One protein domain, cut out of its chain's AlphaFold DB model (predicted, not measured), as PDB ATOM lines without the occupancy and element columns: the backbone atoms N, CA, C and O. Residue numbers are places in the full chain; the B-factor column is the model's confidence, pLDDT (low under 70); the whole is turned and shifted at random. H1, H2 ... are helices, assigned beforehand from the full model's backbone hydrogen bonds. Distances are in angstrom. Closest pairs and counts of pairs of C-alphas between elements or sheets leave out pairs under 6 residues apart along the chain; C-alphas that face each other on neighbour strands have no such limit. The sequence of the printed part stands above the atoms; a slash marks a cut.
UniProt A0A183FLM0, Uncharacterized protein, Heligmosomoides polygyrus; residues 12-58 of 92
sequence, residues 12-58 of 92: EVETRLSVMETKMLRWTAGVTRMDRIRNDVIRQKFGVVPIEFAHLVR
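What this domain is: This is residues 12 to 58 of the 92 residues of an uncharacterized protein of Heligmosomoides polygyrus (UniProt A0A183FLM0). One long helix, H1, has the rest of the printed part folded back beside it: a loop at the end of H1, residues 29 to 38, leads to the short helix H2, which packs at a steep tilt on residues 22 to 26 of H1, and a second link leads on to the short helix H3 near the other end of H1. H2 and H3 are apart from each other, and the longest axis runs from the loop after H1 to the end of H3. The printed part has 47 residues with three named helices, in the order H1, H2, H3, and no named strand; its class is all helix. It is only just compact, close to loose, with a radius of gyration of the C-alphas of 11.2 A, and its outline is elongated, with spans of 34 by 21 by 16 A.

How they stand to each other: H1, residues 12 to 28, touches H2, residues 39 to 45, with its residues 22 to 26 alone. The closest C-alphas of the two are those of Thr 22 and Asn 39, 7.0 A apart. Their lines stand at a steep tilt of 56 degrees, and they run the same way. H1 and H3, residues 51 to 58, only just touch, with 3 pairs of C-alphas within 8 A, and H1 does so with residues 14 to 18 alone. Their closest C-alphas are those of Ser 18 and Ile 51, 6.9 A apart. H1 and H3 stand at a steep tilt of 54 degrees and run opposite ways. H2 and H3 follow each other in the chain and are apart. In H1, H2 and H3 every pair of the O of residue i and the N of residue i+4 is within hydrogen-bond range.

Where its parts are: H1 begins at Glu 12, with its C-alpha at (-3.098, 20.104, -43.897), and ends at Thr 28, with its C-alpha at (-14.838, 35.886, -29.556); it has 17 residues and measures 24.3 A from first to last C-alpha. H2 goes from Asn 39 to Lys 45, 7 residues and 9.9 A. H3 goes from Ile 51 to Arg 58, 8 residues and 10.6 A, and its last C-alpha is at (-10.539, 29.584, -56.928).

The domain as a whole: The two C-alphas farthest apart are those of Met 34 and Arg 58, at 35.7 A, while the first and last printed C-alphas, those of Glu 12 and Arg 58, are 17.7 A apart. The printed part has no cut. The link from H1 to H2, with 10 residues, is short, and the link from H2 to H3, with 5 residues, is tight. The mean pLDDT of the printed part is 71.0, and 17 residues are under 70: residues 31 to 37, residue 46 and residues 50 to 58. H3 has a mean pLDDT of 60, against 78 for H1 and 73 for H2.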
ATOM      1  N   GLU A  12      -3.530  19.957 -45.284       71.75
ATOM      2  CA  GLU A  12      -3.098  20.104 -43.897       71.75
ATOM      3  C   GLU A  12      -3.058  21.570 -43.418       71.75
ATOM      4  O   GLU A  12      -3.507  21.882 -42.319       71.75
ATOM      5  N   VAL A  13      -2.566  22.505 -44.230       76.44
ATOM      6  CA  VAL A  13      -2.559  23.934 -43.879       76.44
ATOM      7  C   VAL A  13      -3.980  24.495 -43.874       76.44
ATOM      8  O   VAL A  13      -4.339  25.221 -42.950       76.44
ATOM      9  N   GLU A  14      -4.818  24.111 -44.840       72.00
ATOM     10  CA  GLU A  14      -6.239  24.496 -44.890       72.00
ATOM     11  C   GLU A  14      -6.994  24.024 -43.635       72.00
ATOM     12  O   GLU A  14      -7.716  24.797 -42.996       72.00
ATOM     13  N   THR A  15      -6.773  22.775 -43.217       75.88
ATOM     14  CA  THR A  15      -7.381  22.226 -41.996       75.88
ATOM     15  C   THR A  15      -6.848  22.902 -40.735       75.88
ATOM     16  O   THR A  15      -7.643  23.259 -39.862       75.88
ATOM     17  N   ARG A  16      -5.539  23.176 -40.644       80.56
ATOM     18  CA  ARG A  16      -4.949  23.924 -39.518       80.56
ATOM     19  C   ARG A  16      -5.503  25.347 -39.419       80.56
ATOM     20  O   ARG A  16      -5.837  25.782 -38.315       80.56
ATOM     21  N   LEU A  17      -5.677  26.041 -40.545       79.94
ATOM     22  CA  LEU A  17      -6.307  27.363 -40.593       79.94
ATOM     23  C   LEU A  17      -7.782  27.306 -40.181       79.94
ATOM     24  O   LEU A  17      -8.211  28.118 -39.369       79.94
ATOM     25  N   SER A  18      -8.537  26.312 -40.650       75.94
ATOM     26  CA  SER A  18      -9.940  26.106 -40.259       75.94
ATOM     27  C   SER A  18     -10.093  25.842 -38.751       75.94
ATOM     28  O   SER A  18     -11.010  26.358 -38.102       75.94
ATOM     29  N   VAL A  19      -9.163  25.088 -38.153       80.25
ATOM     30  CA  VAL A  19      -9.116  24.855 -36.700       80.25
ATOM     31  C   VAL A  19      -8.786  26.142 -35.944       80.25
ATOM     32  O   VAL A  19      -9.457  26.451 -34.958       80.25
ATOM     33  N   MET A  20      -7.788  26.908 -36.397       82.81
ATOM     34  CA  MET A  20      -7.436  28.200 -35.795       82.81
ATOM     35  C   MET A  20      -8.592  29.196 -35.875       82.81
ATOM     36  O   MET A  20      -8.943  29.798 -34.866       82.81
ATOM     37  N   GLU A  21      -9.231  29.316 -37.034       81.38
ATOM     38  CA  GLU A  21     -10.394  30.171 -37.261       81.38
ATOM     39  C   GLU A  21     -11.553  29.793 -36.335       81.38
ATOM     40  O   GLU A  21     -12.060  30.632 -35.596       81.38
ATOM     41  N   THR A  22     -11.910  28.510 -36.274       77.25
ATOM     42  CA  THR A  22     -12.968  28.025 -35.376       77.25
ATOM     43  C   THR A  22     -12.630  28.282 -33.907       77.25
ATOM     44  O   THR A  22     -13.508  28.631 -33.116       77.25
ATOM     45  N   LYS A  23     -11.356  28.130 -33.521       82.88
ATOM     46  CA  LYS A  23     -10.893  28.440 -32.167       82.88
ATOM     47  C   LYS A  23     -11.076  29.931 -31.881       82.88
ATOM     48  O   LYS A  23     -11.697  30.254 -30.877       82.88
ATOM     49  N   MET A  24     -10.631  30.823 -32.767       81.81
ATOM     50  CA  MET A  24     -10.809  32.273 -32.609       81.81
ATOM     51  C   MET A  24     -12.283  32.672 -32.522       81.81
ATOM     52  O   MET A  24     -12.652  33.404 -31.612       81.81
ATOM     53  N   LEU A  25     -13.133  32.132 -33.397       77.44
ATOM     54  CA  LEU A  25     -14.570  32.414 -33.388       77.44
ATOM     55  C   LEU A  25     -15.253  31.959 -32.091       77.44
ATOM     56  O   LEU A  25     -16.152  32.628 -31.597       77.44
ATOM     57  N   ARG A  26     -14.828  30.835 -31.502       73.75
ATOM     58  CA  ARG A  26     -15.341  30.402 -30.192       73.75
ATOM     59  C   ARG A  26     -14.892  31.328 -29.066       73.75
ATOM     60  O   ARG A  26     -15.699  31.641 -28.197       73.75
ATOM     61  N   TRP A  27     -13.636  31.774 -29.101       79.81
ATOM     62  CA  TRP A  27     -13.107  32.734 -28.132       79.81
ATOM     63  C   TRP A  27     -13.837  34.082 -28.200       79.81
ATOM     64  O   TRP A  27     -14.205  34.609 -27.157       79.81
ATOM     65  N   THR A  28     -14.109  34.614 -29.396       75.25
ATOM     66  CA  THR A  28     -14.838  35.886 -29.556       75.25
ATOM     67  C   THR A  28     -16.323  35.767 -29.227       75.25
ATOM     68  O   THR A  28     -16.910  36.708 -28.704       75.25
ATOM     69  N   ALA A  29     -16.936  34.615 -29.496       73.00
ATOM     70  CA  ALA A  29     -18.339  34.365 -29.184       73.00
ATOM     71  C   ALA A  29     -18.600  34.022 -27.707       73.00
ATOM     72  O   ALA A  29     -19.757  33.848 -27.334       73.00
ATOM     73  N   GLY A  30     -17.554  33.845 -26.887       75.31
ATOM     74  CA  GLY A  30     -17.692  33.341 -25.517       75.31
ATOM     75  C   GLY A  30     -18.293  31.931 -25.444       75.31
ATOM     76  O   GLY A  30     -18.833  31.542 -24.412       75.31
ATOM     77  N   VAL A  31     -18.229  31.167 -26.542       69.38
ATOM     78  CA  VAL A  31     -18.847  29.840 -26.654       69.38
ATOM     79  C   VAL A  31     -17.963  28.834 -25.933       69.38
ATOM     80  O   VAL A  31     -16.808  28.595 -26.302       69.38
ATOM     81  N   THR A  32     -18.511  28.239 -24.883       62.09
ATOM     82  CA  THR A  32     -17.780  27.335 -24.001       62.09
ATOM     83  C   THR A  32     -17.671  25.939 -24.611       62.09
ATOM     84  O   THR A  32     -18.413  25.540 -25.506       62.09
ATOM     85  N   ARG A  33     -16.730  25.130 -24.110       58.47
ATOM     86  CA  ARG A  33     -16.513  23.743 -24.572       58.47
ATOM     87  C   ARG A  33     -17.745  22.831 -24.365       58.47
ATOM     88  O   ARG A  33     -17.785  21.752 -24.949       58.47
ATOM     89  N   MET A  34     -18.723  23.272 -23.564       58.00
ATOM     90  CA  MET A  34     -19.990  22.590 -23.259       58.00
ATOM     91  C   MET A  34     -21.073  22.800 -24.317       58.00
ATOM     92  O   MET A  34     -21.976  21.979 -24.428       58.00
ATOM     93  N   ASP A  35     -20.978  23.862 -25.115       62.06
ATOM     94  CA  ASP A  35     -22.081  24.309 -25.961       62.06
ATOM     95  C   ASP A  35     -22.481  23.293 -27.044       62.06
ATOM     96  O   ASP A  35     -23.592  23.353 -27.560       62.06
ATOM     97  N   ARG A  36     -21.602  22.342 -27.413       64.62
ATOM     98  CA  ARG A  36     -21.820  21.369 -28.515       64.62
ATOM     99  C   ARG A  36     -22.400  22.013 -29.793       64.62
ATOM    100  O   ARG A  36     -22.959  21.322 -30.644       64.62
ATOM    101  N   ILE A  37     -22.241  23.329 -29.956       68.69
ATOM    102  CA  ILE A  37     -22.760  24.077 -31.095       68.69
ATOM    103  C   ILE A  37     -21.959  23.637 -32.319       68.69
ATOM    104  O   ILE A  37     -20.723  23.660 -32.322       68.69
ATOM    105  N   ARG A  38     -22.680  23.219 -33.364       72.00
ATOM    106  CA  ARG A  38     -22.088  22.863 -34.656       72.00
ATOM    107  C   ARG A  38     -21.321  24.071 -35.185       72.00
ATOM    108  O   ARG A  38     -21.866  25.173 -35.247       72.00
ATOM    109  N   ASN A  39     -20.064  23.863 -35.573       70.44
ATOM    110  CA  ASN A  39     -19.184  24.940 -36.044       70.44
ATOM    111  C   ASN A  39     -19.777  25.704 -37.238       70.44
ATOM    112  O   ASN A  39     -19.499  26.890 -37.395       70.44
ATOM    113  N   ASP A  40     -20.646  25.058 -38.017       71.19
ATOM    114  CA  ASP A  40     -21.369  25.670 -39.134       71.19
ATOM    115  C   ASP A  40     -22.290  26.809 -38.682       71.19
ATOM    116  O   ASP A  40     -22.347  27.851 -39.329       71.19
ATOM    117  N   VAL A  41     -22.949  26.666 -37.526       73.50
ATOM    118  CA  VAL A  41     -23.831  27.702 -36.959       73.50
ATOM    119  C   VAL A  41     -23.014  28.894 -36.463       73.50
ATOM    120  O   VAL A  41     -23.427  30.038 -36.627       73.50
ATOM    121  N   ILE A  42     -21.836  28.643 -35.884       74.50
ATOM    122  CA  ILE A  42     -20.914  29.706 -35.462       74.50
ATOM    123  C   ILE A  42     -20.434  30.467 -36.701       74.50
ATOM    124  O   ILE A  42     -20.578  31.683 -36.765       74.50
ATOM    125  N   ARG A  43     -19.957  29.765 -37.732       74.25
ATOM    126  CA  ARG A  43     -19.527  30.394 -38.990       74.25
ATOM    127  C   ARG A  43     -20.637  31.192 -39.664       74.25
ATOM    128  O   ARG A  43     -20.382  32.306 -40.107       74.25
ATOM    129  N   GLN A  44     -21.861  30.668 -39.684       74.12
ATOM    130  CA  GLN A  44     -23.014  31.370 -40.240       74.12
ATOM    131  C   GLN A  44     -23.357  32.637 -39.447       74.12
ATOM    132  O   GLN A  44     -23.607  33.674 -40.056       74.12
ATOM    133  N   LYS A  45     -23.301  32.593 -38.109       74.19
ATOM    134  CA  LYS A  45     -23.496  33.782 -37.261       74.19
ATOM    135  C   LYS A  45     -22.447  34.869 -37.506       74.19
ATOM    136  O   LYS A  45     -22.775  36.045 -37.413       74.19
ATOM    137  N   PHE A  46     -21.212  34.485 -37.830       68.94
ATOM    138  CA  PHE A  46     -20.126  35.423 -38.130       68.94
ATOM    139  C   PHE A  46     -19.979  35.755 -39.625       68.94
ATOM    140  O   PHE A  46     -19.090  36.521 -39.982       68.94
ATOM    141  N   GLY A  47     -20.819  35.196 -40.507       72.50
ATOM    142  CA  GLY A  47     -20.724  35.413 -41.958       72.50
ATOM    143  C   GLY A  47     -19.425  34.891 -42.586       72.50
ATOM    144  O   GLY A  47     -19.017  35.359 -43.647       72.50
ATOM    145  N   VAL A  48     -18.753  33.940 -41.933       71.38
ATOM    146  CA  VAL A  48     -17.453  33.420 -42.364       71.38
ATOM    147  C   VAL A  48     -17.651  32.338 -43.419       71.38
ATOM    148  O   VAL A  48     -18.186  31.262 -43.139       71.38
ATOM    149  N   VAL A  49     -17.191  32.616 -44.638       72.19
ATOM    150  CA  VAL A  49     -17.181  31.647 -45.738       72.19
ATOM    151  C   VAL A  49     -16.104  30.590 -45.455       72.19
ATOM    152  O   VAL A  49     -14.955  30.958 -45.213       72.19
ATOM    153  N   PRO A  50     -16.430  29.282 -45.477       67.31
ATOM    154  CA  PRO A  50     -15.442  28.243 -45.226       67.31
ATOM    155  C   PRO A  50     -14.283  28.337 -46.221       67.31
ATOM    156  O   PRO A  50     -14.497  28.497 -47.421       67.31
ATOM    157  N   ILE A  51     -13.055  28.189 -45.723       67.81
ATOM    158  CA  ILE A  51     -11.829  28.281 -46.532       67.81
ATOM    159  C   ILE A  51     -11.880  27.301 -47.720       67.81
ATOM    160  O   ILE A  51     -11.546  27.677 -48.839       67.81
ATOM    161  N   GLU A  52     -12.437  26.099 -47.536       60.97
ATOM    162  CA  GLU A  52     -12.691  25.123 -48.614       60.97
ATOM    163  C   GLU A  52     -13.558  25.681 -49.763       60.97
ATOM    164  O   GLU A  52     -13.353  25.348 -50.930       60.97
ATOM    165  N   PHE A  53     -14.507  26.572 -49.466       61.00
ATOM    166  CA  PHE A  53     -15.311  27.243 -50.488       61.00
ATOM    167  C   PHE A  53     -14.488  28.286 -51.246       61.00
ATOM    168  O   PHE A  53     -14.652  28.421 -52.455       61.00
ATOM    169  N   ALA A  54     -13.539  28.960 -50.591       61.66
ATOM    170  CA  ALA A  54     -12.588  29.831 -51.277       61.66
ATOM    171  C   ALA A  54     -11.689  29.039 -52.245       61.66
ATOM    172  O   ALA A  54     -11.381  29.531 -53.331       61.66
ATOM    173  N   HIS A  55     -11.337  27.791 -51.912       60.81
ATOM    174  CA  HIS A  55     -10.679  26.880 -52.852       60.81
ATOM    175  C   HIS A  55     -11.598  26.506 -54.015       60.81
ATOM    176  O   HIS A  55     -11.175  26.637 -55.158       60.81
ATOM    177  N   LEU A  56     -12.853  26.110 -53.773       57.00
ATOM    178  CA  LEU A  56     -13.810  25.789 -54.844       57.00
ATOM    179  C   LEU A  56     -14.065  26.983 -55.776       57.00
ATOM    180  O   LEU A  56     -14.113  26.804 -56.988       57.00
ATOM    181  N   VAL A  57     -14.177  28.196 -55.231       58.38
ATOM    182  CA  VAL A  57     -14.290  29.442 -56.003       58.38
ATOM    183  C   VAL A  57     -13.009  29.701 -56.794       58.38
ATOM    184  O   VAL A  57     -13.088  30.026 -57.971       58.38
ATOM    185  N   ARG A  58     -11.824  29.466 -56.216       54.84
ATOM    186  CA  ARG A  58     -10.539  29.584 -56.928       54.84
ATOM    187  C   ARG A  58     -10.387  28.541 -58.044       54.84
ATOM    188  O   ARG A  58      -9.902  28.888 -59.117       54.84
TER     189      ARG A  58